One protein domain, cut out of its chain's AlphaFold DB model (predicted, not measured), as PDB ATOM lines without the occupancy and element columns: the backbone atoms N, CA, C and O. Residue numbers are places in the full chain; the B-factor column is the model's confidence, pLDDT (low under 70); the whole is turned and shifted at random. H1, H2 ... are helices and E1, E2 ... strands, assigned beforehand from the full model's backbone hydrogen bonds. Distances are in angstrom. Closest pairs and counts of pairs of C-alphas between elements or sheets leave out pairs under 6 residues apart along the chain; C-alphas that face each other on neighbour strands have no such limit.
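Overview. This is residues 43 to 176 and 189 to 238 of the 246 residues of an uncharacterized protein of Pseudoalteromonas tetraodonis (UniProt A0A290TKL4). A strongly twisted sheet of five strands curls round residues 61 to 79 of one long helix, H1, whose first part runs on beyond the sheet as an arm with H3 folded back beside it. The ribbon of E1 and E6 is partly face to face with this sheet, and H2 covers the sheet's face opposite H1. The 184 printed residues hold three named helices and seven named strands, in the order H1 E1 E2 E3 E4 E5 E6 E7 H2 H3. The large sheet, E2 E3 E4 E5 E7, is mixed, the small one antiparallel, and the class is mixed, helices and strands. The whole is loose, with a radius of gyration of the C-alphas of 19.7 A and spans of 71 by 36 by 30 A.

Arrangement. H1, residues 43 to 81, is on the sheet of E2, residues 114 to 123, E3, 129 to 138, E4, 146 to 154, E5, 160 to 166, and E7, 204 to 206; its closest C-alphas to E2 are Arg 65 and Val 118, 5.7 A. E1, residues 85 to 93, is antiparallel to E6, residues 190 to 198, with N 88 and O 195 at 2.8 A. These two sheets form a sandwich, two sheets face to face, their best planes 40 degrees apart. E2 to E5 form a meander, each strand the antiparallel neighbour of the one before, with N 119 and O 133, N 134 and O 150, and N 151 and O 164 each at 2.8 A. E7 is parallel to E5, with N 165 and O 205 at 2.9 A. H2, residues 209 to 217, makes three layers with the large sheet and H1, helices on both faces; its height over the sheet is 9.5 A. H3, residues 221 to 238, only grazes that sheet and touches residues 47 to 61 of H1, Ile 51 and Ile 232 having the closest C-alphas, 5.7 A, at a shallow tilt of 17 degrees, opposite ways. O i to N i+4 pairs are within hydrogen-bond range throughout H3, in 33 of 35 in H1 and 3 of 5 in H2.

Along the chain. H1 begins at C-alpha 43, (-13.239, 29.002, 72.253), and measures 56.0 A. E1 measures 26.4 A, E6 25.7 A and H3 25.9 A, ending at C-alpha 238, (-21.533, 28.170, 66.243).

Size, cuts and confidence. The farthest C-alphas, Tyr 43 and His 104, are 71.4 A apart. Residues 177 to 188 are not printed; C-alphas 176 and 189 are 11.7 A apart. The link E1 to E2 is long. Residues 89 to 111, 138 to 147, 167 to 176, 189 to 194 and 208 to 217 are under pLDDT 70.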
ATOM      1  N   TYR A  43     -12.311  29.661  73.171       74.88
ATOM      2  CA  TYR A  43     -13.239  29.002  72.253       74.88
ATOM      3  C   TYR A  43     -13.559  29.840  71.003       74.88
ATOM      4  O   TYR A  43     -13.717  29.267  69.922       74.88
ATOM      5  N   ILE A  44     -13.607  31.174  71.118       79.62
ATOM      6  CA  ILE A  44     -13.795  32.092  69.983       79.62
ATOM      7  C   ILE A  44     -12.542  32.069  69.110       79.62
ATOM      8  O   ILE A  44     -12.642  31.825  67.909       79.62
ATOM      9  N   LEU A  45     -11.355  32.216  69.713       79.56
ATOM     10  CA  LEU A  45     -10.074  32.171  68.994       79.56
ATOM     11  C   LEU A  45      -9.873  30.841  68.248       79.56
ATOM     12  O   LEU A  45      -9.428  30.814  67.094       79.56
ATOM     13  N   THR A  46     -10.255  29.726  68.875       80.25
ATOM     14  CA  THR A  46     -10.189  28.390  68.269       80.25
ATOM     15  C   THR A  46     -11.144  28.256  67.079       80.25
ATOM     16  O   THR A  46     -10.771  27.711  66.033       80.25
ATOM     17  N   ALA A  47     -12.371  28.767  67.203       80.06
ATOM     18  CA  ALA A  47     -13.355  28.748  66.126       80.06
ATOM     19  C   ALA A  47     -12.943  29.650  64.945       80.06
ATOM     20  O   ALA A  47     -12.978  29.186  63.802       80.06
ATOM     21  N   GLU A  48     -12.461  30.872  65.201       84.44
ATOM     22  CA  GLU A  48     -11.916  31.777  64.172       84.44
ATOM     23  C   GLU A  48     -10.728  31.140  63.438       84.44
ATOM     24  O   GLU A  48     -10.664  31.146  62.205       84.44
ATOM     25  N   THR A  49      -9.814  30.502  64.176       86.75
ATOM     26  CA  THR A  49      -8.673  29.778  63.593       86.75
ATOM     27  C   THR A  49      -9.137  28.657  62.666       86.75
ATOM     28  O   THR A  49      -8.608  28.497  61.562       86.75
ATOM     29  N   ARG A  50     -10.157  27.897  63.075       83.88
ATOM     30  CA  ARG A  50     -10.716  26.812  62.265       83.88
ATOM     31  C   ARG A  50     -11.410  27.324  61.003       83.88
ATOM     32  O   ARG A  50     -11.216  26.735  59.940       83.88
ATOM     33  N   ILE A  51     -12.174  28.413  61.091       86.06
ATOM     34  CA  ILE A  51     -12.783  29.071  59.923       86.06
ATOM     35  C   ILE A  51     -11.687  29.520  58.951       86.06
ATOM     36  O   ILE A  51     -11.742  29.193  57.766       86.06
ATOM     37  N   ASN A  52     -10.629  30.160  59.455       90.38
ATOM     38  CA  ASN A  52      -9.488  30.583  58.643       90.38
ATOM     39  C   ASN A  52      -8.785  29.408  57.944       90.38
ATOM     40  O   ASN A  52      -8.420  29.515  56.773       90.38
ATOM     41  N   GLN A  53      -8.611  28.269  58.618       88.75
ATOM     42  CA  GLN A  53      -8.052  27.057  58.002       88.75
ATOM     43  C   GLN A  53      -8.955  26.494  56.892       88.75
ATOM     44  O   GLN A  53      -8.461  26.077  55.841       88.75
ATOM     45  N   LEU A  54     -10.275  26.500  57.094       88.38
ATOM     46  CA  LEU A  54     -11.236  26.052  56.084       88.38
ATOM     47  C   LEU A  54     -11.281  27.003  54.877       88.38
ATOM     48  O   LEU A  54     -11.306  26.532  53.742       88.38
ATOM     49  N   ASN A  55     -11.202  28.318  55.098       91.31
ATOM     50  CA  ASN A  55     -11.102  29.310  54.022       91.31
ATOM     51  C   ASN A  55      -9.826  29.114  53.193       91.31
ATOM     52  O   ASN A  55      -9.905  28.997  51.974       91.31
ATOM     53  N   LYS A  56      -8.670  28.915  53.841       91.62
ATOM     54  CA  LYS A  56      -7.421  28.554  53.141       91.62
ATOM     55  C   LYS A  56      -7.559  27.268  52.321       91.62
ATOM     56  O   LYS A  56      -6.984  27.150  51.241       91.62
ATOM     57  N   THR A  57      -8.336  26.302  52.813       88.06
ATOM     58  CA  THR A  57      -8.629  25.062  52.076       88.06
ATOM     59  C   THR A  57      -9.481  25.339  50.830       88.06
ATOM     60  O   THR A  57      -9.203  24.783  49.766       88.06
ATOM     61  N   LEU A  58     -10.477  26.231  50.915       89.00
ATOM     62  CA  LEU A  58     -11.243  26.676  49.745       89.00
ATOM     63  C   LEU A  58     -10.369  27.407  48.724       89.00
ATOM     64  O   LEU A  58     -10.479  27.121  47.532       89.00
ATOM     65  N   ASP A  59      -9.483  28.295  49.176       90.00
ATOM     66  CA  ASP A  59      -8.551  29.018  48.302       90.00
ATOM     67  C   ASP A  59      -7.611  28.056  47.567       90.00
ATOM     68  O   ASP A  59      -7.350  28.201  46.366       90.00
ATOM     69  N   TYR A  60      -7.154  27.011  48.263       89.19
ATOM     70  CA  TYR A  60      -6.373  25.936  47.664       89.19
ATOM     71  C   TYR A  60      -7.165  25.191  46.577       89.19
ATOM     72  O   TYR A  60      -6.670  25.021  45.460       89.19
ATOM     73  N   TYR A  61      -8.422  24.811  46.833       89.19
ATOM     74  CA  TYR A  61      -9.284  24.197  45.811       89.19
ATOM     75  C   TYR A  61      -9.575  25.141  44.636       89.19
ATOM     76  O   TYR A  61      -9.622  24.699  43.483       89.19
ATOM     77  N   GLY A  62      -9.711  26.442  44.900       88.94
ATOM     78  CA  GLY A  62      -9.793  27.479  43.874       88.94
ATOM     79  C   GLY A  62      -8.545  27.507  42.988       88.94
ATOM     80  O   GLY A  62      -8.659  27.510  41.762       88.94
ATOM     81  N   SER A  63      -7.361  27.427  43.598       89.44
ATOM     82  CA  SER A  63      -6.072  27.381  42.897       89.44
ATOM     83  C   SER A  63      -5.904  26.112  42.054       89.44
ATOM     84  O   SER A  63      -5.438  26.187  40.914       89.44
ATOM     85  N   LEU A  64      -6.364  24.956  42.550       85.75
ATOM     86  CA  LEU A  64      -6.425  23.720  41.761       85.75
ATOM     87  C   LEU A  64      -7.331  23.878  40.530       85.75
ATOM     88  O   LEU A  64      -6.987  23.410  39.447       85.75
ATOM     89  N   ARG A  65      -8.482  24.554  40.658       87.44
ATOM     90  CA  ARG A  65      -9.390  24.789  39.522       87.44
ATOM     91  C   ARG A  65      -8.832  25.763  38.495       87.44
ATOM     92  O   ARG A  65      -9.097  25.572  37.312       87.44
ATOM     93  N   SER A  66      -8.130  26.809  38.914       89.94
ATOM     94  CA  SER A  66      -7.685  27.871  38.009       89.94
ATOM     95  C   SER A  66      -6.257  27.637  37.517       89.94
ATOM     96  O   SER A  66      -6.037  27.380  36.331       89.94
ATOM     97  N   ARG A  67      -5.282  27.680  38.427       89.38
ATOM     98  CA  ARG A  67      -3.852  27.654  38.112       89.38
ATOM     99  C   ARG A  67      -3.425  26.313  37.536       89.38
ATOM    100  O   ARG A  67      -2.814  26.291  36.473       89.38
ATOM    101  N   ALA A  68      -3.791  25.204  38.172       84.38
ATOM    102  CA  ALA A  68      -3.390  23.888  37.677       84.38
ATOM    103  C   ALA A  68      -4.054  23.545  36.325       84.38
ATOM    104  O   ALA A  68      -3.418  22.954  35.452       84.38
ATOM    105  N   THR A  69      -5.294  23.996  36.104       87.75
ATOM    106  CA  THR A  69      -5.963  23.912  34.794       87.75
ATOM    107  C   THR A  69      -5.206  24.681  33.716       87.75
ATOM    108  O   THR A  69      -4.946  24.132  32.645       87.75
ATOM    109  N   SER A  70      -4.837  25.936  33.999       90.31
ATOM    110  CA  SER A  70      -4.060  26.779  33.082       90.31
ATOM    111  C   SER A  70      -2.706  26.143  32.766       90.31
ATOM    112  O   SER A  70      -2.361  25.948  31.599       90.31
ATOM    113  N   ASN A  71      -1.984  25.696  33.796       90.81
ATOM    114  CA  ASN A  71      -0.702  25.015  33.645       90.81
ATOM    115  C   ASN A  71      -0.826  23.761  32.776       90.81
ATOM    116  O   ASN A  71       0.016  23.536  31.907       90.81
ATOM    117  N   CYS A  72      -1.890  22.969  32.943       88.81
ATOM    118  CA  CYS A  72      -2.061  21.785  32.114       88.81
ATOM    119  C   CYS A  72      -2.400  22.111  30.651       88.81
ATOM    120  O   CYS A  72      -1.865  21.469  29.748       88.81
ATOM    121  N   GLN A  73      -3.233  23.123  30.386       89.00
ATOM    122  CA  GLN A  73      -3.496  23.581  29.013       89.00
ATOM    123  C   GLN A  73      -2.223  24.097  28.332       89.00
ATOM    124  O   GLN A  73      -1.957  23.753  27.175       89.00
ATOM    125  N   ASN A  74      -1.418  24.874  29.059       90.94
ATOM    126  CA  ASN A  74      -0.151  25.407  28.566       90.94
ATOM    127  C   ASN A  74       0.834  24.281  28.256       90.94
ATOM    128  O   ASN A  74       1.369  24.225  27.151       90.94
ATOM    129  N   PHE A  75       0.995  23.331  29.180       91.12
ATOM    130  CA  PHE A  75       1.869  22.179  28.985       91.12
ATOM    131  C   PHE A  75       1.419  21.308  27.801       91.12
ATOM    132  O   PHE A  75       2.238  20.925  26.965       91.12
ATOM    133  N   ALA A  76       0.112  21.054  27.657       88.75
ATOM    134  CA  ALA A  76      -0.431  20.331  26.507       88.75
ATOM    135  C   ALA A  76      -0.097  21.040  25.192       88.75
ATOM    136  O   ALA A  76       0.356  20.409  24.237       88.75
ATOM    137  N   THR A  77      -0.302  22.358  25.156       86.69
ATOM    138  CA  THR A  77      -0.029  23.203  23.989       86.69
ATOM    139  C   THR A  77       1.455  23.204  23.641       86.69
ATOM    140  O   THR A  77       1.813  23.047  22.475       86.69
ATOM    141  N   GLU A  78       2.333  23.301  24.637       89.12
ATOM    142  CA  GLU A  78       3.779  23.228  24.448       89.12
ATOM    143  C   GLU A  78       4.206  21.877  23.858       89.12
ATOM    144  O   GLU A  78       4.938  21.832  22.867       89.12
ATOM    145  N   LEU A  79       3.707  20.771  24.418       87.31
ATOM    146  CA  LEU A  79       3.972  19.424  23.914       87.31
ATOM    147  C   LEU A  79       3.469  19.241  22.475       87.31
ATOM    148  O   LEU A  79       4.161  18.627  21.658       87.31
ATOM    149  N   HIS A  80       2.300  19.793  22.147       84.00
ATOM    150  CA  HIS A  80       1.759  19.774  20.790       84.00
ATOM    151  C   HIS A  80       2.641  20.569  19.815       84.00
ATOM    152  O   HIS A  80       3.040  20.047  18.773       84.00
ATOM    153  N   ASN A  81       3.035  21.792  20.186       84.56
ATOM    154  CA  ASN A  81       3.906  22.646  19.373       84.56
ATOM    155  C   ASN A  81       5.287  22.014  19.143       84.56
ATOM    156  O   ASN A  81       5.851  22.125  18.055       84.56
ATOM    157  N   LYS A  82       5.800  21.283  20.139       87.44
ATOM    158  CA  LYS A  82       7.039  20.493  20.056       87.44
ATOM    159  C   LYS A  82       6.870  19.146  19.330       87.44
ATOM    160  O   LYS A  82       7.825  18.372  19.242       87.44
ATOM    161  N   GLY A  83       5.673  18.838  18.821       81.94
ATOM    162  CA  GLY A  83       5.394  17.634  18.037       81.94
ATOM    163  C   GLY A  83       5.398  16.336  18.846       81.94
ATOM    164  O   GLY A  83       5.638  15.269  18.285       81.94
ATOM    165  N   HIS A  84       5.158  16.387  20.160       84.88
ATOM    166  CA  HIS A  84       5.011  15.168  20.968       84.88
ATOM    167  C   HIS A  84       3.722  14.416  20.634       84.88
ATOM    168  O   HIS A  84       3.667  13.196  20.793       84.88
ATOM    169  N   PHE A  85       2.709  15.134  20.150       81.44
ATOM    170  CA  PHE A  85       1.449  14.578  19.689       81.44
ATOM    171  C   PHE A  85       0.692  15.556  18.783       81.44
ATOM    172  O   PHE A  85       0.916  16.766  18.837       81.44
ATOM    173  N   ASN A  86      -0.256  15.030  18.012       77.50
ATOM    174  CA  ASN A  86      -1.245  15.799  17.261       77.50
ATOM    175  C   ASN A  86      -2.664  15.416  17.685       77.50
ATOM    176  O   ASN A  86      -2.905  14.312  18.171       77.50
ATOM    177  N   VAL A  87      -3.605  16.336  17.477       73.62
ATOM    178  CA  VAL A  87      -5.034  16.103  17.698       73.62
ATOM    179  C   VAL A  87      -5.760  16.226  16.372       73.62
ATOM    180  O   VAL A  87      -5.678  17.251  15.699       73.62
ATOM    181  N   TYR A  88      -6.488  15.174  16.021       71.00
ATOM    182  CA  TYR A  88      -7.298  15.091  14.817       71.00
ATOM    183  C   TYR A  88      -8.759  14.922  15.200       71.00
ATOM    184  O   TYR A  88      -9.095  14.177  16.119       71.00
ATOM    185  N   HIS A  89      -9.643  15.584  14.465       67.06
ATOM    186  CA  HIS A  89     -11.077  15.364  14.576       67.06
ATOM    187  C   HIS A  89     -11.572  14.602  13.352       67.06
ATOM    188  O   HIS A  89     -11.075  14.783  12.246       67.06
ATOM    189  N   SER A  90     -12.566  13.747  13.540       57.03
ATOM    190  CA  SER A  90     -13.383  13.220  12.452       57.03
ATOM    191  C   SER A  90     -14.826  13.569  12.760       57.03
ATOM    192  O   SER A  90     -15.283  13.344  13.876       57.03
ATOM    193  N   THR A  91     -15.525  14.139  11.791       53.44
ATOM    194  CA  THR A  91     -16.914  14.571  11.932       53.44
ATOM    195  C   THR A  91     -17.768  13.633  11.080       53.44
ATOM    196  O   THR A  91     -17.519  13.496   9.882       53.44
ATOM    197  N   PHE A  92     -18.729  12.928  11.677       49.41
ATOM    198  CA  PHE A  92     -19.609  11.996  10.966       49.41
ATOM    199  C   PHE A  92     -20.995  12.615  10.770       49.41
ATOM    200  O   PHE A  92     -21.731  12.839  11.732       49.41
ATOM    201  N   HIS A  93     -21.363  12.827   9.506       43.56
ATOM    202  CA  HIS A  93     -22.716  13.170   9.076       43.56
ATOM    203  C   HIS A  93     -23.330  11.963   8.347       43.56
ATOM    204  O   HIS A  93     -23.167  11.827   7.137       43.56
ATOM    205  N   GLY A  94     -24.027  11.062   9.044       43.00
ATOM    206  CA  GLY A  94     -24.647   9.897   8.384       43.00
ATOM    207  C   GLY A  94     -23.657   9.020   7.587       43.00
ATOM    208  O   GLY A  94     -22.502   8.876   7.983       43.00
ATOM    209  N   THR A  95     -24.113   8.415   6.476       37.09
ATOM    210  CA  THR A  95     -23.385   7.409   5.661       37.09
ATOM    211  C   THR A  95     -22.143   7.918   4.925       37.09
ATOM    212  O   THR A  95     -21.416   7.106   4.363       37.09
ATOM    213  N   ASN A  96     -21.853   9.221   4.950       38.66
ATOM    214  CA  ASN A  96     -20.664   9.785   4.315       38.66
ATOM    215  C   ASN A  96     -19.703  10.284   5.397       38.66
ATOM    216  O   ASN A  96     -19.899  11.332   6.015       38.66
ATOM    217  N   SER A  97     -18.652   9.507   5.656       38.81
ATOM    218  CA  SER A  97     -17.598   9.908   6.579       38.81
ATOM    219  C   SER A  97     -16.746  11.005   5.937       38.81
ATOM    220  O   SER A  97     -16.084  10.753   4.934       38.81
ATOM    221  N   LEU A  98     -16.694  12.200   6.531       44.03
ATOM    222  CA  LEU A  98     -15.799  13.294   6.118       44.03
ATOM    223  C   LEU A  98     -14.329  13.025   6.496       44.03
ATOM    224  O   LEU A  98     -13.596  13.932   6.887       44.03
ATOM    225  N   TRP A  99     -13.877  11.772   6.409       39.72
ATOM    226  CA  TRP A  99     -12.469  11.429   6.605       39.72
ATOM    227  C   TRP A  99     -11.570  12.114   5.564       39.72
ATOM    228  O   TRP A  99     -10.442  12.480   5.889       39.72
ATOM    229  N   ASP A 100     -12.086  12.374   4.358       35.03
ATOM    230  CA  ASP A 100     -11.294  12.940   3.259       35.03
ATOM    231  C   ASP A 100     -11.144  14.466   3.289       35.03
ATOM    232  O   ASP A 100     -10.169  14.993   2.752       35.03
ATOM    233  N   LEU A 101     -12.017  15.198   3.994       37.94
ATOM    234  CA  LEU A 101     -11.883  16.658   4.106       37.94
ATOM    235  C   LEU A 101     -10.716  17.073   5.023       37.94
ATOM    236  O   LEU A 101     -10.124  18.132   4.817       37.94
ATOM    237  N   ASN A 102     -10.305  16.192   5.945       41.00
ATOM    238  CA  ASN A 102      -9.156  16.402   6.836       41.00
ATOM    239  C   ASN A 102      -7.831  15.826   6.317       41.00
ATOM    240  O   ASN A 102      -6.776  16.161   6.853       41.00
ATOM    241  N   LYS A 103      -7.848  14.984   5.275       36.38
ATOM    242  CA  LYS A 103      -6.611  14.465   4.663       36.38
ATOM    243  C   LYS A 103      -5.935  15.494   3.756       36.38
ATOM    244  O   LYS A 103      -4.710  15.531   3.693       36.38
ATOM    245  N   HIS A 104      -6.721  16.337   3.083       35.06
ATOM    246  CA  HIS A 104      -6.208  17.315   2.118       35.06
ATOM    247  C   HIS A 104      -5.963  18.717   2.694       35.06
ATOM    248  O   HIS A 104      -5.248  19.503   2.081       35.06
ATOM    249  N   THR A 105      -6.449  19.015   3.901       38.53
ATOM    250  CA  THR A 105      -6.072  20.219   4.665       38.53
ATOM    251  C   THR A 105      -5.161  19.848   5.836       38.53
ATOM    252  O   THR A 105      -5.436  20.109   7.004       38.53
ATOM    253  N   ALA A 106      -4.018  19.243   5.510       35.12
ATOM    254  CA  ALA A 106      -2.950  18.869   6.442       35.12
ATOM    255  C   ALA A 106      -2.246  20.068   7.135       35.12
ATOM    256  O   ALA A 106      -1.167  19.910   7.705       35.12
ATOM    257  N   SER A 107      -2.835  21.267   7.100       38.38
ATOM    258  CA  SER A 107      -2.321  22.492   7.720       38.38
ATOM    259  C   SER A 107      -3.008  22.873   9.041       38.38
ATOM    260  O   SER A 107      -2.476  23.710   9.765       38.38
ATOM    261  N   ASN A 108      -4.126  22.246   9.424       46.34
ATOM    262  CA  ASN A 108      -4.874  22.635  10.630       46.34
ATOM    263  C   ASN A 108      -4.499  21.796  11.859       46.34
ATOM    264  O   ASN A 108      -5.264  20.955  12.330       46.34
ATOM    265  N   LYS A 109      -3.306  22.052  12.407       56.78
ATOM    266  CA  LYS A 109      -2.944  21.630  13.766       56.78
ATOM    267  C   LYS A 109      -3.900  22.291  14.769       56.78
ATOM    268  O   LYS A 109      -3.938  23.514  14.875       56.78
ATOM    269  N   LEU A 110      -4.708  21.492  15.464       64.50
ATOM    270  CA  LEU A 110      -5.660  21.987  16.460       64.50
ATOM    271  C   LEU A 110      -4.987  22.150  17.823       64.50
ATOM    272  O   LEU A 110      -4.188  21.307  18.229       64.50
ATOM    273  N   THR A 111      -5.381  23.184  18.570       69.19
ATOM    274  CA  THR A 111      -5.006  23.324  19.982       69.19
ATOM    275  C   THR A 111      -5.437  22.074  20.754       69.19
ATOM    276  O   THR A 111      -6.584  21.632  20.608       69.19
ATOM    277  N   PRO A 112      -4.549  21.491  21.575       74.12
ATOM    278  CA  PRO A 112      -4.772  20.153  22.090       74.12
ATOM    279  C   PRO A 112      -5.804  20.073  23.212       74.12
ATOM    280  O   PRO A 112      -6.512  19.075  23.282       74.12
ATOM    281  N   LEU A 113      -5.886  21.087  24.079       80.06
ATOM    282  CA  LEU A 113      -6.845  21.187  25.182       80.06
ATOM    283  C   LEU A 113      -7.201  22.664  25.411       80.06
ATOM    284  O   LEU A 113      -6.315  23.515  25.431       80.06
ATOM    285  N   ARG A 114      -8.483  22.963  25.627       78.25
ATOM    286  CA  ARG A 114      -8.996  24.277  26.046       78.25
ATOM    287  C   ARG A 114     -10.249  24.125  26.904       78.25
ATOM    288  O   ARG A 114     -10.754  23.016  27.052       78.25
ATOM    289  N   SER A 115     -10.733  25.220  27.494       79.38
ATOM    290  CA  SER A 115     -11.976  25.250  28.294       79.38
ATOM    291  C   SER A 115     -12.079  24.116  29.332       79.38
ATOM    292  O   SER A 115     -13.147  23.557  29.571       79.38
ATOM    293  N   CYS A 116     -10.945  23.712  29.906       81.88
ATOM    294  CA  CYS A 116     -10.879  22.592  30.834       81.88
ATOM    295  C   CYS A 116     -11.555  22.930  32.164       81.88
ATOM    296  O   CYS A 116     -11.388  24.020  32.705       81.88
ATOM    297  N   SER A 117     -12.269  21.956  32.718       82.88
ATOM    298  CA  SER A 117     -12.873  22.031  34.045       82.88
ATOM    299  C   SER A 117     -12.409  20.841  34.875       82.88
ATOM    300  O   SER A 117     -12.642  19.694  34.485       82.88
ATOM    301  N   VAL A 118     -11.777  21.108  36.020       85.69
ATOM    302  CA  VAL A 118     -11.418  20.072  37.001       85.69
ATOM    303  C   VAL A 118     -12.691  19.461  37.568       85.69
ATOM    304  O   VAL A 118     -13.517  20.158  38.156       85.69
ATOM    305  N   LYS A 119     -12.842  18.150  37.383       84.50
ATOM    306  CA  LYS A 119     -13.967  17.362  37.898       84.50
ATOM    307  C   LYS A 119     -13.597  16.605  39.161       84.50
ATOM    308  O   LYS A 119     -14.378  16.578  40.106       84.50
ATOM    309  N   GLN A 120     -12.404  16.022  39.198       85.00
ATOM    310  CA  GLN A 120     -11.957  15.225  40.337       85.00
ATOM    311  C   GLN A 120     -10.477  15.451  40.626       85.00
ATOM    312  O   GLN A 120      -9.706  15.825  39.739       85.00
ATOM    313  N   VAL A 121     -10.091  15.172  41.868       83.62
ATOM    314  CA  VAL A 121      -8.715  15.278  42.358       83.62
ATOM    315  C   VAL A 121      -8.314  13.975  43.031       83.62
ATOM    316  O   VAL A 121      -9.093  13.377  43.779       83.62
ATOM    317  N   ASN A 122      -7.086  13.544  42.762       85.88
ATOM    318  CA  ASN A 122      -6.422  12.516  43.540       85.88
ATOM    319  C   ASN A 122      -5.469  13.163  44.546       85.88
ATOM    320  O   ASN A 122      -4.704  14.060  44.186       85.88
ATOM    321  N   PHE A 123      -5.507  12.663  45.775       81.56
ATOM    322  CA  PHE A 123      -4.563  13.020  46.824       81.56
ATOM    323  C   PHE A 123      -3.645  11.833  47.088       81.56
ATOM    324  O   PHE A 123      -4.066  10.677  46.987       81.56
ATOM    325  N   ASP A 124      -2.389  12.111  47.403       78.19
ATOM    326  CA  ASP A 124      -1.470  11.096  47.892       78.19
ATOM    327  C   ASP A 124      -1.740  10.751  49.371       78.19
ATOM    328  O   ASP A 124      -2.667  11.257  50.007       78.19
ATOM    329  N   GLN A 125      -0.911   9.872  49.936       73.56
ATOM    330  CA  GLN A 125      -1.015   9.462  51.341       73.56
ATOM    331  C   GLN A 125      -0.757  10.605  52.336       73.56
ATOM    332  O   GLN A 125      -1.159  10.501  53.491       73.56
ATOM    333  N   LYS A 126      -0.092  11.682  51.902       72.31
ATOM    334  CA  LYS A 126       0.184  12.876  52.707       72.31
ATOM    335  C   LYS A 126      -0.935  13.916  52.599       72.31
ATOM    336  O   LYS A 126      -0.899  14.920  53.303       72.31
ATOM    337  N   GLY A 127      -1.942  13.664  51.761       71.12
ATOM    338  CA  GLY A 127      -3.045  14.585  51.518       71.12
ATOM    339  C   GLY A 127      -2.721  15.669  50.491       71.12
ATOM    340  O   GLY A 127      -3.492  16.620  50.374       71.12
ATOM    341  N   THR A 128      -1.634  15.527  49.730       77.62
ATOM    342  CA  THR A 128      -1.252  16.481  48.687       77.62
ATOM    343  C   THR A 128      -1.841  16.077  47.340       77.62
ATOM    344  O   THR A 128      -1.827  14.901  46.963       77.62
ATOM    345  N   ALA A 129      -2.408  17.039  46.609       84.56
ATOM    346  CA  ALA A 129      -2.975  16.773  45.292       84.56
ATOM    347  C   ALA A 129      -1.857  16.432  44.299       84.56
ATOM    348  O   ALA A 129      -0.970  17.243  44.070       84.56
ATOM    349  N   ASN A 130      -1.927  15.256  43.675       84.19
ATOM    350  CA  ASN A 130      -0.900  14.787  42.734       84.19
ATOM    351  C   ASN A 130      -1.444  14.516  41.324       84.19
ATOM    352  O   ASN A 130      -0.690  14.313  40.368       84.19
ATOM    353  N   ASN A 131      -2.768  14.491  41.167       87.44
ATOM    354  CA  ASN A 131      -3.395  14.295  39.873       87.44
ATOM    355  C   ASN A 131      -4.756  14.981  39.793       87.44
ATOM    356  O   ASN A 131      -5.600  14.830  40.678       87.44
ATOM    357  N   LEU A 132      -4.991  15.671  38.682       87.38
ATOM    358  CA  LEU A 132      -6.273  16.290  38.366       87.38
ATOM    359  C   LEU A 132      -6.941  15.553  37.221       87.38
ATOM    360  O   LEU A 132      -6.289  15.232  36.232       87.38
ATOM    361  N   VAL A 133      -8.245  15.317  37.343       85.12
ATOM    362  CA  VAL A 133      -9.103  14.857  36.250       85.12
ATOM    363  C   VAL A 133      -9.891  16.042  35.748       85.12
ATOM    364  O   VAL A 133     -10.603  16.697  36.510       85.12
ATOM    365  N   MET A 134      -9.795  16.289  34.453       83.62
ATOM    366  CA  MET A 134     -10.415  17.425  33.805       83.62
ATOM    367  C   MET A 134     -11.236  16.975  32.612       83.62
ATOM    368  O   MET A 134     -10.829  16.111  31.836       83.62
ATOM    369  N   LEU A 135     -12.383  17.617  32.442       80.62
ATOM    370  CA  LEU A 135     -13.119  17.570  31.192       80.62
ATOM    371  C   LEU A 135     -12.691  18.780  30.364       80.62
ATOM    372  O   LEU A 135     -12.942  19.914  30.767       80.62
ATOM    373  N   CYS A 136     -12.012  18.528  29.253       79.38
ATOM    374  CA  CYS A 136     -11.429  19.541  28.383       79.38
ATOM    375  C   CYS A 136     -12.096  19.540  27.021       79.38
ATOM    376  O   CYS A 136     -12.532  18.506  26.536       79.38
ATOM    377  N   GLU A 137     -12.123  20.693  26.382       78.12
ATOM    378  CA  GLU A 137     -12.534  20.840  24.999       78.12
ATOM    379  C   GLU A 137     -11.337  20.706  24.054       78.12
ATOM    380  O   GLU A 137     -10.236  21.165  24.357       78.12
ATOM    381  N   THR A 138     -11.556  20.111  22.885       68.12
ATOM    382  CA  THR A 138     -10.592  20.056  21.782       68.12
ATOM    383  C   THR A 138     -11.221  20.716  20.554       68.12
ATOM    384  O   THR A 138     -12.406  20.515  20.269       68.12
ATOM    385  N   GLY A 139     -10.464  21.557  19.839       63.59
ATOM    386  CA  GLY A 139     -10.916  22.241  18.615       63.59
ATOM    387  C   GLY A 139     -10.307  23.631  18.421       63.59
ATOM    388  O   GLY A 139      -9.895  24.258  19.390       63.59
ATOM    389  N   GLY A 140     -10.286  24.123  17.180       50.78
ATOM    390  CA  GLY A 140      -9.789  25.459  16.825       50.78
ATOM    391  C   GLY A 140     -10.850  26.554  16.984       50.78
ATOM    392  O   GLY A 140     -12.036  26.255  17.146       50.78
ATOM    393  N   GLY A 141     -10.433  27.824  16.937       42.09
ATOM    394  CA  GLY A 141     -11.356  28.964  16.933       42.09
ATOM    395  C   GLY A 141     -12.360  28.868  15.777       42.09
ATOM    396  O   GLY A 141     -11.967  28.556  14.656       42.09
ATOM    397  N   GLY A 142     -13.649  29.082  16.060       41.72
ATOM    398  CA  GLY A 142     -14.733  28.999  15.066       41.72
ATOM    399  C   GLY A 142     -15.350  27.608  14.850       41.72
ATOM    400  O   GLY A 142     -16.221  27.473  13.998       41.72
ATOM    401  N   TRP A 143     -14.940  26.584  15.610       48.69
ATOM    402  CA  TRP A 143     -15.485  25.220  15.517       48.69
ATOM    403  C   TRP A 143     -16.111  24.747  16.833       48.69
ATOM    404  O   TRP A 143     -15.623  25.076  17.920       48.69
ATOM    405  N   THR A 144     -17.147  23.907  16.730       49.69
ATOM    406  CA  THR A 144     -17.794  23.230  17.865       49.69
ATOM    407  C   THR A 144     -16.861  22.207  18.509       49.69
ATOM    408  O   THR A 144     -16.237  21.392  17.825       49.69
ATOM    409  N   THR A 145     -16.742  22.257  19.832       54.72
ATOM    410  CA  THR A 145     -15.719  21.538  20.597       54.72
ATOM    411  C   THR A 145     -16.126  20.109  20.930       54.72
ATOM    412  O   THR A 145     -17.284  19.824  21.236       54.72
ATOM    413  N   ASN A 146     -15.174  19.174  20.858       62.44
ATOM    414  CA  ASN A 146     -15.344  17.850  21.462       62.44
ATOM    415  C   ASN A 146     -14.899  17.934  22.905       62.44
ATOM    416  O   ASN A 146     -13.866  18.539  23.174       62.44
ATOM    417  N   ARG A 147     -15.612  17.273  23.816       66.56
ATOM    418  CA  ARG A 147     -15.105  17.089  25.173       66.56
ATOM    419  C   ARG A 147     -14.300  15.794  25.268       66.56
ATOM    420  O   ARG A 147     -14.740  14.737  24.813       66.56
ATOM    421  N   VAL A 148     -13.117  15.907  25.854       73.69
ATOM    422  CA  VAL A 148     -12.152  14.844  26.117       73.69
ATOM    423  C   VAL A 148     -11.873  14.830  27.609       73.69
ATOM    424  O   VAL A 148     -11.681  15.876  28.234       73.69
ATOM    425  N   LEU A 149     -11.849  13.633  28.183       74.62
ATOM    426  CA  LEU A 149     -11.373  13.455  29.543       74.62
ATOM    427  C   LEU A 149      -9.843  13.429  29.514       74.62
ATOM    428  O   LEU A 149      -9.235  12.563  28.879       74.62
ATOM    429  N   ALA A 150      -9.237  14.390  30.196       81.00
ATOM    430  CA  ALA A 150      -7.801  14.491  30.369       81.00
ATOM    431  C   ALA A 150      -7.454  14.399  31.853       81.00
ATOM    432  O   ALA A 150      -8.259  14.720  32.730       81.00
ATOM    433  N   SER A 151      -6.237  13.973  32.149       84.62
ATOM    434  CA  SER A 151      -5.704  14.008  33.500       84.62
ATOM    435  C   SER A 151      -4.279  14.513  33.502       84.62
ATOM    436  O   SER A 151      -3.521  14.203  32.592       84.62
ATOM    437  N   CYS A 152      -3.921  15.296  34.512       88.31
ATOM    438  CA  CYS A 152      -2.609  15.925  34.599       88.31
ATOM    439  C   CYS A 152      -1.964  15.549  35.921       88.31
ATOM    440  O   CYS A 152      -2.575  15.723  36.978       88.31
ATOM    441  N   ALA A 153      -0.755  14.996  35.848       88.44
ATOM    442  CA  ALA A 153       0.081  14.770  37.018       88.44
ATOM    443  C   ALA A 153       0.705  16.104  37.430       88.44
ATOM    444  O   ALA A 153       1.346  16.753  36.599       88.44
ATOM    445  N   ILE A 154       0.482  16.494  38.683       88.25
ATOM    446  CA  ILE A 154       0.903  17.781  39.238       88.25
ATOM    447  C   ILE A 154       1.770  17.585  40.481       88.25
ATOM    448  O   ILE A 154       1.642  16.565  41.158       88.25
ATOM    449  N   ASP A 155       2.635  18.554  40.760       85.50
ATOM    450  CA  ASP A 155       3.337  18.683  42.040       85.50
ATOM    451  C   ASP A 155       2.663  19.724  42.958       85.50
ATOM    452  O   ASP A 155       1.627  20.309  42.622       85.50
ATOM    453  N   ASP A 156       3.275  19.959  44.119       79.62
ATOM    454  CA  ASP A 156       2.811  20.883  45.160       79.62
ATOM    455  C   ASP A 156       2.749  22.348  44.678       79.62
ATOM    456  O   ASP A 156       1.986  23.151  45.215       79.62
ATOM    457  N   GLU A 157       3.509  22.693  43.633       84.62
ATOM    458  CA  GLU A 157       3.521  24.010  42.984       84.62
ATOM    459  C   GLU A 157       2.585  24.086  41.760       84.62
ATOM    460  O   GLU A 157       2.499  25.118  41.076       84.62
ATOM    461  N   PHE A 158       1.843  23.004  41.504       85.75
ATOM    462  CA  PHE A 158       0.965  22.794  40.356       85.75
ATOM    463  C   PHE A 158       1.684  22.733  39.002       85.75
ATOM    464  O   PHE A 158       1.060  22.975  37.959       85.75
ATOM    465  N   ASN A 159       2.979  22.417  38.983       87.38
ATOM    466  CA  ASN A 159       3.701  22.154  37.744       87.38
ATOM    467  C   ASN A 159       3.244  20.817  37.162       87.38
ATOM    468  O   ASN A 159       3.044  19.844  37.887       87.38
ATOM    469  N   VAL A 160       3.084  20.757  35.839       89.19
ATOM    470  CA  VAL A 160       2.597  19.553  35.154       89.19
ATOM    471  C   VAL A 160       3.763  18.773  34.568       89.19
ATOM    472  O   VAL A 160       4.553  19.311  33.797       89.19
ATOM    473  N   SER A 161       3.845  17.484  34.893       89.12
ATOM    474  CA  SER A 161       4.893  16.589  34.376       89.12
ATOM    475  C   SER A 161       4.389  15.618  33.308       89.12
ATOM    476  O   SER A 161       5.168  15.150  32.473       89.12
ATOM    477  N   LYS A 162       3.085  15.308  33.314       90.31
ATOM    478  CA  LYS A 162       2.480  14.324  32.410       90.31
ATOM    479  C   LYS A 162       1.000  14.589  32.169       90.31
ATOM    480  O   LYS A 162       0.293  15.018  33.082       90.31
ATOM    481  N   ILE A 163       0.534  14.262  30.963       86.94
ATOM    482  CA  ILE A 163      -0.880  14.304  30.581       86.94
ATOM    483  C   ILE A 163      -1.351  12.904  30.184       86.94
ATOM    484  O   ILE A 163      -0.714  12.206  29.405       86.94
ATOM    485  N   ASN A 164      -2.504  12.506  30.691       84.38
ATOM    486  CA  ASN A 164      -3.205  11.290  30.322       84.38
ATOM    487  C   ASN A 164      -4.437  11.681  29.512       84.38
ATOM    488  O   ASN A 164      -5.231  12.501  29.975       84.38
ATOM    489  N   VAL A 165      -4.617  11.103  28.327       78.50
ATOM    490  CA  VAL A 165      -5.773  11.386  27.466       78.50
ATOM    491  C   VAL A 165      -6.623  10.139  27.276       78.50
ATOM    492  O   VAL A 165      -6.128   9.070  26.913       78.50
ATOM    493  N   TYR A 166      -7.924  10.278  27.518       73.81
ATOM    494  CA  TYR A 166      -8.905   9.246  27.208       73.81
ATOM    495  C   TYR A 166      -9.596   9.581  25.884       73.81
ATOM    496  O   TYR A 166     -10.375  10.530  25.794       73.81
ATOM    497  N   SER A 167      -9.327   8.786  24.848       61.97
ATOM    498  CA  SER A 167      -9.982   8.915  23.540       61.97
ATOM    499  C   SER A 167     -11.234   8.036  23.479       61.97
ATOM    500  O   SER A 167     -11.217   6.948  22.902       61.97
ATOM    501  N   GLY A 168     -12.329   8.506  24.075       54.28
ATOM    502  CA  GLY A 168     -13.656   7.898  23.921       54.28
ATOM    503  C   GLY A 168     -14.372   8.321  22.629       54.28
ATOM    504  O   GLY A 168     -13.912   9.193  21.893       54.28
ATOM    505  N   LYS A 169     -15.545   7.732  22.354       50.84
ATOM    506  CA  LYS A 169     -16.493   8.296  21.374       50.84
ATOM    507  C   LYS A 169     -17.106   9.566  21.979       50.84
ATOM    508  O   LYS A 169     -17.959   9.469  22.856       50.84
ATOM    509  N   SER A 170     -16.658  10.734  21.538       48.97
ATOM    510  CA  SER A 170     -17.225  12.022  21.950       48.97
ATOM    511  C   SER A 170     -18.439  12.378  21.080       48.97
ATOM    512  O   SER A 170     -18.422  12.177  19.870       48.97
ATOM    513  N   PHE A 171     -19.511  12.899  21.670       38.91
ATOM    514  CA  PHE A 171     -20.659  13.428  20.925       38.91
ATOM    515  C   PHE A 171     -20.524  14.949  20.804       38.91
ATOM    516  O   PHE A 171     -20.121  15.597  21.769       38.91
ATOM    517  N   HIS A 172     -20.884  15.519  19.651       48.62
ATOM    518  CA  HIS A 172     -20.982  16.968  19.477       48.62
ATOM    519  C   HIS A 172     -22.418  17.402  19.208       48.62
ATOM    520  O   HIS A 172     -23.195  16.688  18.571       48.62
ATOM    521  N   ILE A 173     -22.713  18.634  19.612       36.72
ATOM    522  CA  ILE A 173     -23.826  19.423  19.093       36.72
ATOM    523  C   ILE A 173     -23.176  20.548  18.288       36.72
ATOM    524  O   ILE A 173     -22.401  21.330  18.838       36.72
ATOM    525  N   MET A 174     -23.420  20.588  16.978       40.12
ATOM    526  CA  MET A 174     -22.983  21.722  16.172       40.12
ATOM    527  C   MET A 174     -23.974  22.872  16.359       40.12
ATOM    528  O   MET A 174     -25.039  22.860  15.747       40.12
ATOM    529  N   GLU A 175     -23.634  23.868  17.171       36.19
ATOM    530  CA  GLU A 175     -24.213  25.206  17.024       36.19
ATOM    531  C   GLU A 175     -23.341  25.985  16.039       36.19
ATOM    532  O   GLU A 175     -22.169  26.262  16.295       36.19
ATOM    533  N   GLY A 176     -23.882  26.251  14.851       36.34
ATOM    534  CA  GLY A 176     -23.148  26.921  13.785       36.34
ATOM    535  C   GLY A 176     -22.885  28.390  14.107       36.34
ATOM    536  O   GLY A 176     -23.814  29.191  14.132       36.34
ATOM    537  N   LEU A 189     -27.773  16.495  14.549       41.84
ATOM    538  CA  LEU A 189     -26.804  15.896  15.467       41.84
ATOM    539  C   LEU A 189     -25.685  15.264  14.638       41.84
ATOM    540  O   LEU A 189     -25.919  14.360  13.836       41.84
ATOM    541  N   VAL A 190     -24.470  15.761  14.819       46.28
ATOM    542  CA  VAL A 190     -23.289  15.300  14.097       46.28
ATOM    543  C   VAL A 190     -22.349  14.710  15.127       46.28
ATOM    544  O   VAL A 190     -21.791  15.414  15.961       46.28
ATOM    545  N   SER A 191     -22.208  13.389  15.112       48.44
ATOM    546  CA  SER A 191     -21.276  12.704  16.006       48.44
ATOM    547  C   SER A 191     -19.860  12.837  15.460       48.44
ATOM    548  O   SER A 191     -19.644  12.594  14.277       48.44
ATOM    549  N   GLY A 192     -18.888  13.177  16.299       53.16
ATOM    550  CA  GLY A 192     -17.482  13.199  15.912       53.16
ATOM    551  C   GLY A 192     -16.675  12.130  16.638       53.16
ATOM    552  O   GLY A 192     -17.168  11.440  17.520       53.16
ATOM    553  N   LYS A 193     -15.407  11.970  16.277       61.56
ATOM    554  CA  LYS A 193     -14.409  11.313  17.126       61.56
ATOM    555  C   LYS A 193     -13.165  12.181  17.159       61.56
ATOM    556  O   LYS A 193     -12.703  12.615  16.102       61.56
ATOM    557  N   VAL A 194     -12.613  12.396  18.348       67.25
ATOM    558  CA  VAL A 194     -11.251  12.916  18.513       67.25
ATOM    559  C   VAL A 194     -10.293  11.741  18.451       67.25
ATOM    560  O   VAL A 194     -10.550  10.703  19.053       67.25
ATOM    561  N   LYS A 195      -9.184  11.908  17.741       70.88
ATOM    562  CA  LYS A 195      -8.048  10.998  17.770       70.88
ATOM    563  C   LYS A 195      -6.818  11.800  18.173       70.88
ATOM    564  O   LYS A 195      -6.472  12.763  17.496       70.88
ATOM    565  N   PHE A 196      -6.140  11.385  19.236       72.31
ATOM    566  CA  PHE A 196      -4.787  11.858  19.517       72.31
ATOM    567  C   PHE A 196      -3.790  10.949  18.780       72.31
ATOM    568  O   PHE A 196      -3.957   9.733  18.675       72.31
ATOM    569  N   GLU A 197      -2.732  11.507  18.232       76.25
ATOM    570  CA  GLU A 197      -1.632  10.721  17.688       76.25
ATOM    571  C   GLU A 197      -0.389  11.094  18.464       76.25
ATOM    572  O   GLU A 197       0.064  12.229  18.381       76.25
ATOM    573  N   ILE A 198       0.097  10.174  19.295       77.06
ATOM    574  CA  ILE A 198       1.223  10.416  20.194       77.06
ATOM    575  C   ILE A 198       2.486   9.910  19.505       77.06
ATOM    576  O   ILE A 198       2.621   8.716  19.255       77.06
ATOM    577  N   TYR A 199       3.420  10.817  19.235       76.56
ATOM    578  CA  TYR A 199       4.708  10.503  18.612       76.56
ATOM    579  C   TYR A 199       5.818  10.313  19.651       76.56
ATOM    580  O   TYR A 199       6.822   9.658  19.378       76.56
ATOM    581  N   LYS A 200       5.653  10.885  20.854       74.44
ATOM    582  CA  LYS A 200       6.594  10.763  21.978       74.44
ATOM    583  C   LYS A 200       5.832  10.527  23.283       74.44
ATOM    584  O   LYS A 200       5.283  11.460  23.866       74.44
ATOM    585  N   ASN A 201       5.859   9.292  23.774       70.75
ATOM    586  CA  ASN A 201       5.097   8.837  24.946       70.75
ATOM    587  C   ASN A 201       5.673   9.263  26.313       70.75
ATOM    588  O   ASN A 201       5.045   9.030  27.338       70.75
ATOM    589  N   LYS A 202       6.843   9.917  26.365       83.94
ATOM    590  CA  LYS A 202       7.467  10.325  27.641       83.94
ATOM    591  C   LYS A 202       6.551  11.204  28.508       83.94
ATOM    592  O   LYS A 202       6.584  11.095  29.729       83.94
ATOM    593  N   TYR A 203       5.745  12.055  27.877       85.50
ATOM    594  CA  TYR A 203       4.931  13.068  28.559       85.50
ATOM    595  C   TYR A 203       3.423  12.861  28.389       85.50
ATOM    596  O   TYR A 203       2.642  13.597  28.992       85.50
ATOM    597  N   ILE A 204       3.011  11.893  27.560       83.00
ATOM    598  CA  ILE A 204       1.607  11.681  27.204       83.00
ATOM    599  C   ILE A 204       1.304  10.194  27.134       83.00
ATOM    600  O   ILE A 204       1.911   9.485  26.330       83.00
ATOM    601  N   ASP A 205       0.322   9.765  27.923       81.50
ATOM    602  CA  ASP A 205      -0.209   8.407  27.873       81.50
ATOM    603  C   ASP A 205      -1.634   8.383  27.332       81.50
ATOM    604  O   ASP A 205      -2.479   9.223  27.658       81.50
ATOM    605  N   TYR A 206      -1.911   7.330  26.571       75.56
ATOM    606  CA  TYR A 206      -3.271   6.892  26.329       75.56
ATOM    607  C   TYR A 206      -3.771   6.060  27.496       75.56
ATOM    608  O   TYR A 206      -3.174   5.041  27.842       75.56
ATOM    609  N   VAL A 207      -4.898   6.471  28.065       73.75
ATOM    610  CA  VAL A 207      -5.543   5.722  29.141       73.75
ATOM    611  C   VAL A 207      -6.755   4.954  28.628       73.75
ATOM    612  O   VAL A 207      -7.486   5.427  27.760       73.75
ATOM    613  N   ASN A 208      -6.941   3.742  29.151       69.56
ATOM    614  CA  ASN A 208      -8.023   2.829  28.781       69.56
ATOM    615  C   ASN A 208      -9.137   2.828  29.846       69.56
ATOM    616  O   ASN A 208      -9.104   3.593  30.809       69.56
ATOM    617  N   ASP A 209     -10.115   1.935  29.712       65.94
ATOM    618  CA  ASP A 209     -11.258   1.865  30.629       65.94
ATOM    619  C   ASP A 209     -10.878   1.532  32.089       65.94
ATOM    620  O   ASP A 209     -11.655   1.812  33.002       65.94
ATOM    621  N   SER A 210      -9.686   0.980  32.366       67.25
ATOM    622  CA  SER A 210      -9.234   0.754  33.751       67.25
ATOM    623  C   SER A 210      -8.915   2.066  34.474       67.25
ATOM    624  O   SER A 210      -9.180   2.191  35.669       67.25
ATOM    625  N   PHE A 211      -8.446   3.081  33.741       66.94
ATOM    626  CA  PHE A 211      -8.272   4.432  34.268       66.94
ATOM    627  C   PHE A 211      -9.611   5.037  34.697       66.94
ATOM    628  O   PHE A 211      -9.679   5.680  35.747       66.94
ATOM    629  N   LEU A 212     -10.679   4.775  33.930       64.38
ATOM    630  CA  LEU A 212     -12.036   5.199  34.277       64.38
ATOM    631  C   LEU A 212     -12.545   4.512  35.549       64.38
ATOM    632  O   LEU A 212     -13.153   5.164  36.391       64.38
ATOM    633  N   LYS A 213     -12.247   3.221  35.744       63.28
ATOM    634  CA  LYS A 213     -12.602   2.505  36.985       63.28
ATOM    635  C   LYS A 213     -11.930   3.113  38.221       63.28
ATOM    636  O   LYS A 213     -12.537   3.168  39.285       63.28
ATOM    637  N   GLY A 214     -10.710   3.628  38.067       62.09
ATOM    638  CA  GLY A 214      -9.994   4.351  39.122       62.09
ATOM    639  C   GLY A 214     -10.547   5.749  39.436       62.09
ATOM    640  O   GLY A 214     -10.094   6.360  40.401       62.09
ATOM    641  N   LEU A 215     -11.502   6.280  38.658       61.88
ATOM    642  CA  LEU A 215     -12.139   7.576  38.939       61.88
ATOM    643  C   LEU A 215     -13.014   7.534  40.195       61.88
ATOM    644  O   LEU A 215     -13.130   8.551  40.873       61.88
ATOM    645  N   ASN A 216     -13.575   6.373  40.543       55.19
ATOM    646  CA  ASN A 216     -14.437   6.220  41.722       55.19
ATOM    647  C   ASN A 216     -13.683   6.378  43.051       55.19
ATOM    648  O   ASN A 216     -14.296   6.670  44.070       55.19
ATOM    649  N   ASN A 217     -12.355   6.226  43.044       65.00
ATOM    650  CA  ASN A 217     -11.516   6.423  44.229       65.00
ATOM    651  C   ASN A 217     -11.061   7.885  44.396       65.00
ATOM    652  O   ASN A 217     -10.375   8.212  45.363       65.00
ATOM    653  N   ARG A 218     -11.402   8.765  43.444       73.06
ATOM    654  CA  ARG A 218     -11.002  10.177  43.439       73.06
ATOM    655  C   ARG A 218     -12.108  11.033  44.033       73.06
ATOM    656  O   ARG A 218     -13.289  10.747  43.860       73.06
ATOM    657  N   LYS A 219     -11.726  12.126  44.688       79.31
ATOM    658  CA  LYS A 219     -12.691  13.038  45.307       79.31
ATOM    659  C   LYS A 219     -13.239  14.007  44.264       79.31
ATOM    660  O   LYS A 219     -12.468  14.587  43.494       79.31
ATOM    661  N   SER A 220     -14.558  14.188  44.242       87.00
ATOM    662  CA  SER A 220     -15.205  15.199  43.402       87.00
ATOM    663  C   SER A 220     -14.818  16.597  43.874       87.00
ATOM    664  O   SER A 220     -14.916  16.919  45.057       87.00
ATOM    665  N   MET A 221     -14.388  17.447  42.943       85.62
ATOM    666  CA  MET A 221     -14.009  18.821  43.271       85.62
ATOM    667  C   MET A 221     -15.221  19.655  43.717       85.62
ATOM    668  O   MET A 221     -15.077  20.562  44.533       85.62
ATOM    669  N   ASP A 222     -16.412  19.384  43.181       86.19
ATOM    670  CA  ASP A 222     -17.638  20.077  43.598       86.19
ATOM    671  C   ASP A 222     -18.049  19.669  45.020       86.19
ATOM    672  O   ASP A 222     -18.379  20.532  45.833       86.19
ATOM    673  N   GLU A 223     -17.938  18.380  45.358       84.75
ATOM    674  CA  GLU A 223     -18.226  17.883  46.712       84.75
ATOM    675  C   GLU A 223     -17.243  18.443  47.741       84.75
ATOM    676  O   GLU A 223     -17.668  18.908  48.792       84.75
ATOM    677  N   LEU A 224     -15.944  18.471  47.422       86.00
ATOM    678  CA  LEU A 224     -14.912  19.052  48.289       86.00
ATOM    679  C   LEU A 224     -15.192  20.522  48.623       86.00
ATOM    680  O   LEU A 224     -15.092  20.934  49.781       86.00
ATOM    681  N   VAL A 225     -15.565  21.310  47.610       87.56
ATOM    682  CA  VAL A 225     -15.919  22.723  47.789       87.56
ATOM    683  C   VAL A 225     -17.203  22.852  48.607       87.56
ATOM    684  O   VAL A 225     -17.251  23.654  49.538       87.56
ATOM    685  N   SER A 226     -18.233  22.064  48.288       92.00
ATOM    686  CA  SER A 226     -19.523  22.110  48.980       92.00
ATOM    687  C   SER A 226     -19.409  21.720  50.457       92.00
ATOM    688  O   SER A 226     -19.931  22.424  51.320       92.00
ATOM    689  N   ASP A 227     -18.703  20.631  50.765       87.50
ATOM    690  CA  ASP A 227     -18.482  20.153  52.135       87.50
ATOM    691  C   ASP A 227     -17.684  21.172  52.959       87.50
ATOM    692  O   ASP A 227     -18.055  21.505  54.085       87.50
ATOM    693  N   THR A 228     -16.631  21.754  52.376       87.56
ATOM    694  CA  THR A 228     -15.835  22.784  53.062       87.56
ATOM    695  C   THR A 228     -16.663  24.039  53.343       87.56
ATOM    696  O   THR A 228     -16.627  24.544  54.464       87.56
ATOM    697  N   LYS A 229     -17.476  24.501  52.382       92.88
ATOM    698  CA  LYS A 229     -18.412  25.618  52.599       92.88
ATOM    699  C   LYS A 229     -19.415  25.320  53.710       92.88
ATOM    700  O   LYS A 229     -19.617  26.155  54.582       92.88
ATOM    701  N   SER A 230     -19.990  24.117  53.730       91.94
ATOM    702  CA  SER A 230     -20.916  23.705  54.791       91.94
ATOM    703  C   SER A 230     -20.251  23.716  56.173       91.94
ATOM    704  O   SER A 230     -20.840  24.198  57.144       91.94
ATOM    705  N   LYS A 231     -19.000  23.247  56.270       87.00
ATOM    706  CA  LYS A 231     -18.210  23.285  57.510       87.00
ATOM    707  C   LYS A 231     -17.919  24.708  57.981       87.00
ATOM    708  O   LYS A 231     -17.961  24.936  59.187       87.00
ATOM    709  N   ILE A 232     -17.647  25.633  57.057       87.62
ATOM    710  CA  ILE A 232     -17.470  27.059  57.367       87.62
ATOM    711  C   ILE A 232     -18.766  27.626  57.935       87.62
ATOM    712  O   ILE A 232     -18.757  28.074  59.074       87.62
ATOM    713  N   SER A 233     -19.890  27.482  57.227       91.31
ATOM    714  CA  SER A 233     -21.178  28.015  57.692       91.31
ATOM    715  C   SER A 233     -21.594  27.451  59.053       91.31
ATOM    716  O   SER A 233     -22.127  28.171  59.891       91.31
ATOM    717  N   LYS A 234     -21.316  26.166  59.319       86.06
ATOM    718  CA  LYS A 234     -21.560  25.569  60.640       86.06
ATOM    719  C   LYS A 234     -20.654  26.165  61.725       86.06
ATOM    720  O   LYS A 234     -21.105  26.355  62.851       86.06
ATOM    721  N   ALA A 235     -19.383  26.416  61.412       85.12
ATOM    722  CA  ALA A 235     -18.441  27.019  62.351       85.12
ATOM    723  C   ALA A 235     -18.780  28.492  62.636       85.12
ATOM    724  O   ALA A 235     -18.744  28.894  63.794       85.12
ATOM    725  N   GLU A 236     -19.174  29.254  61.614       88.19
ATOM    726  CA  GLU A 236     -19.656  30.636  61.737       88.19
ATOM    727  C   GLU A 236     -20.924  30.704  62.591       88.19
ATOM    728  O   GLU A 236     -20.974  31.464  63.553       88.19
ATOM    729  N   TRP A 237     -21.909  29.836  62.328       85.56
ATOM    730  CA  TRP A 237     -23.130  29.772  63.135       85.56
ATOM    731  C   TRP A 237     -22.843  29.447  64.608       85.56
ATOM    732  O   TRP A 237     -23.397  30.082  65.502       85.56
ATOM    733  N   ASN A 238     -21.949  28.489  64.876       81.50
ATOM    734  CA  ASN A 238     -21.533  28.170  66.243       81.50
ATOM    735  C   ASN A 238     -20.849  29.362  66.922       81.50
ATOM    736  O   ASN A 238     -21.090  29.608  68.099       81.50
TER     737      ASN A 238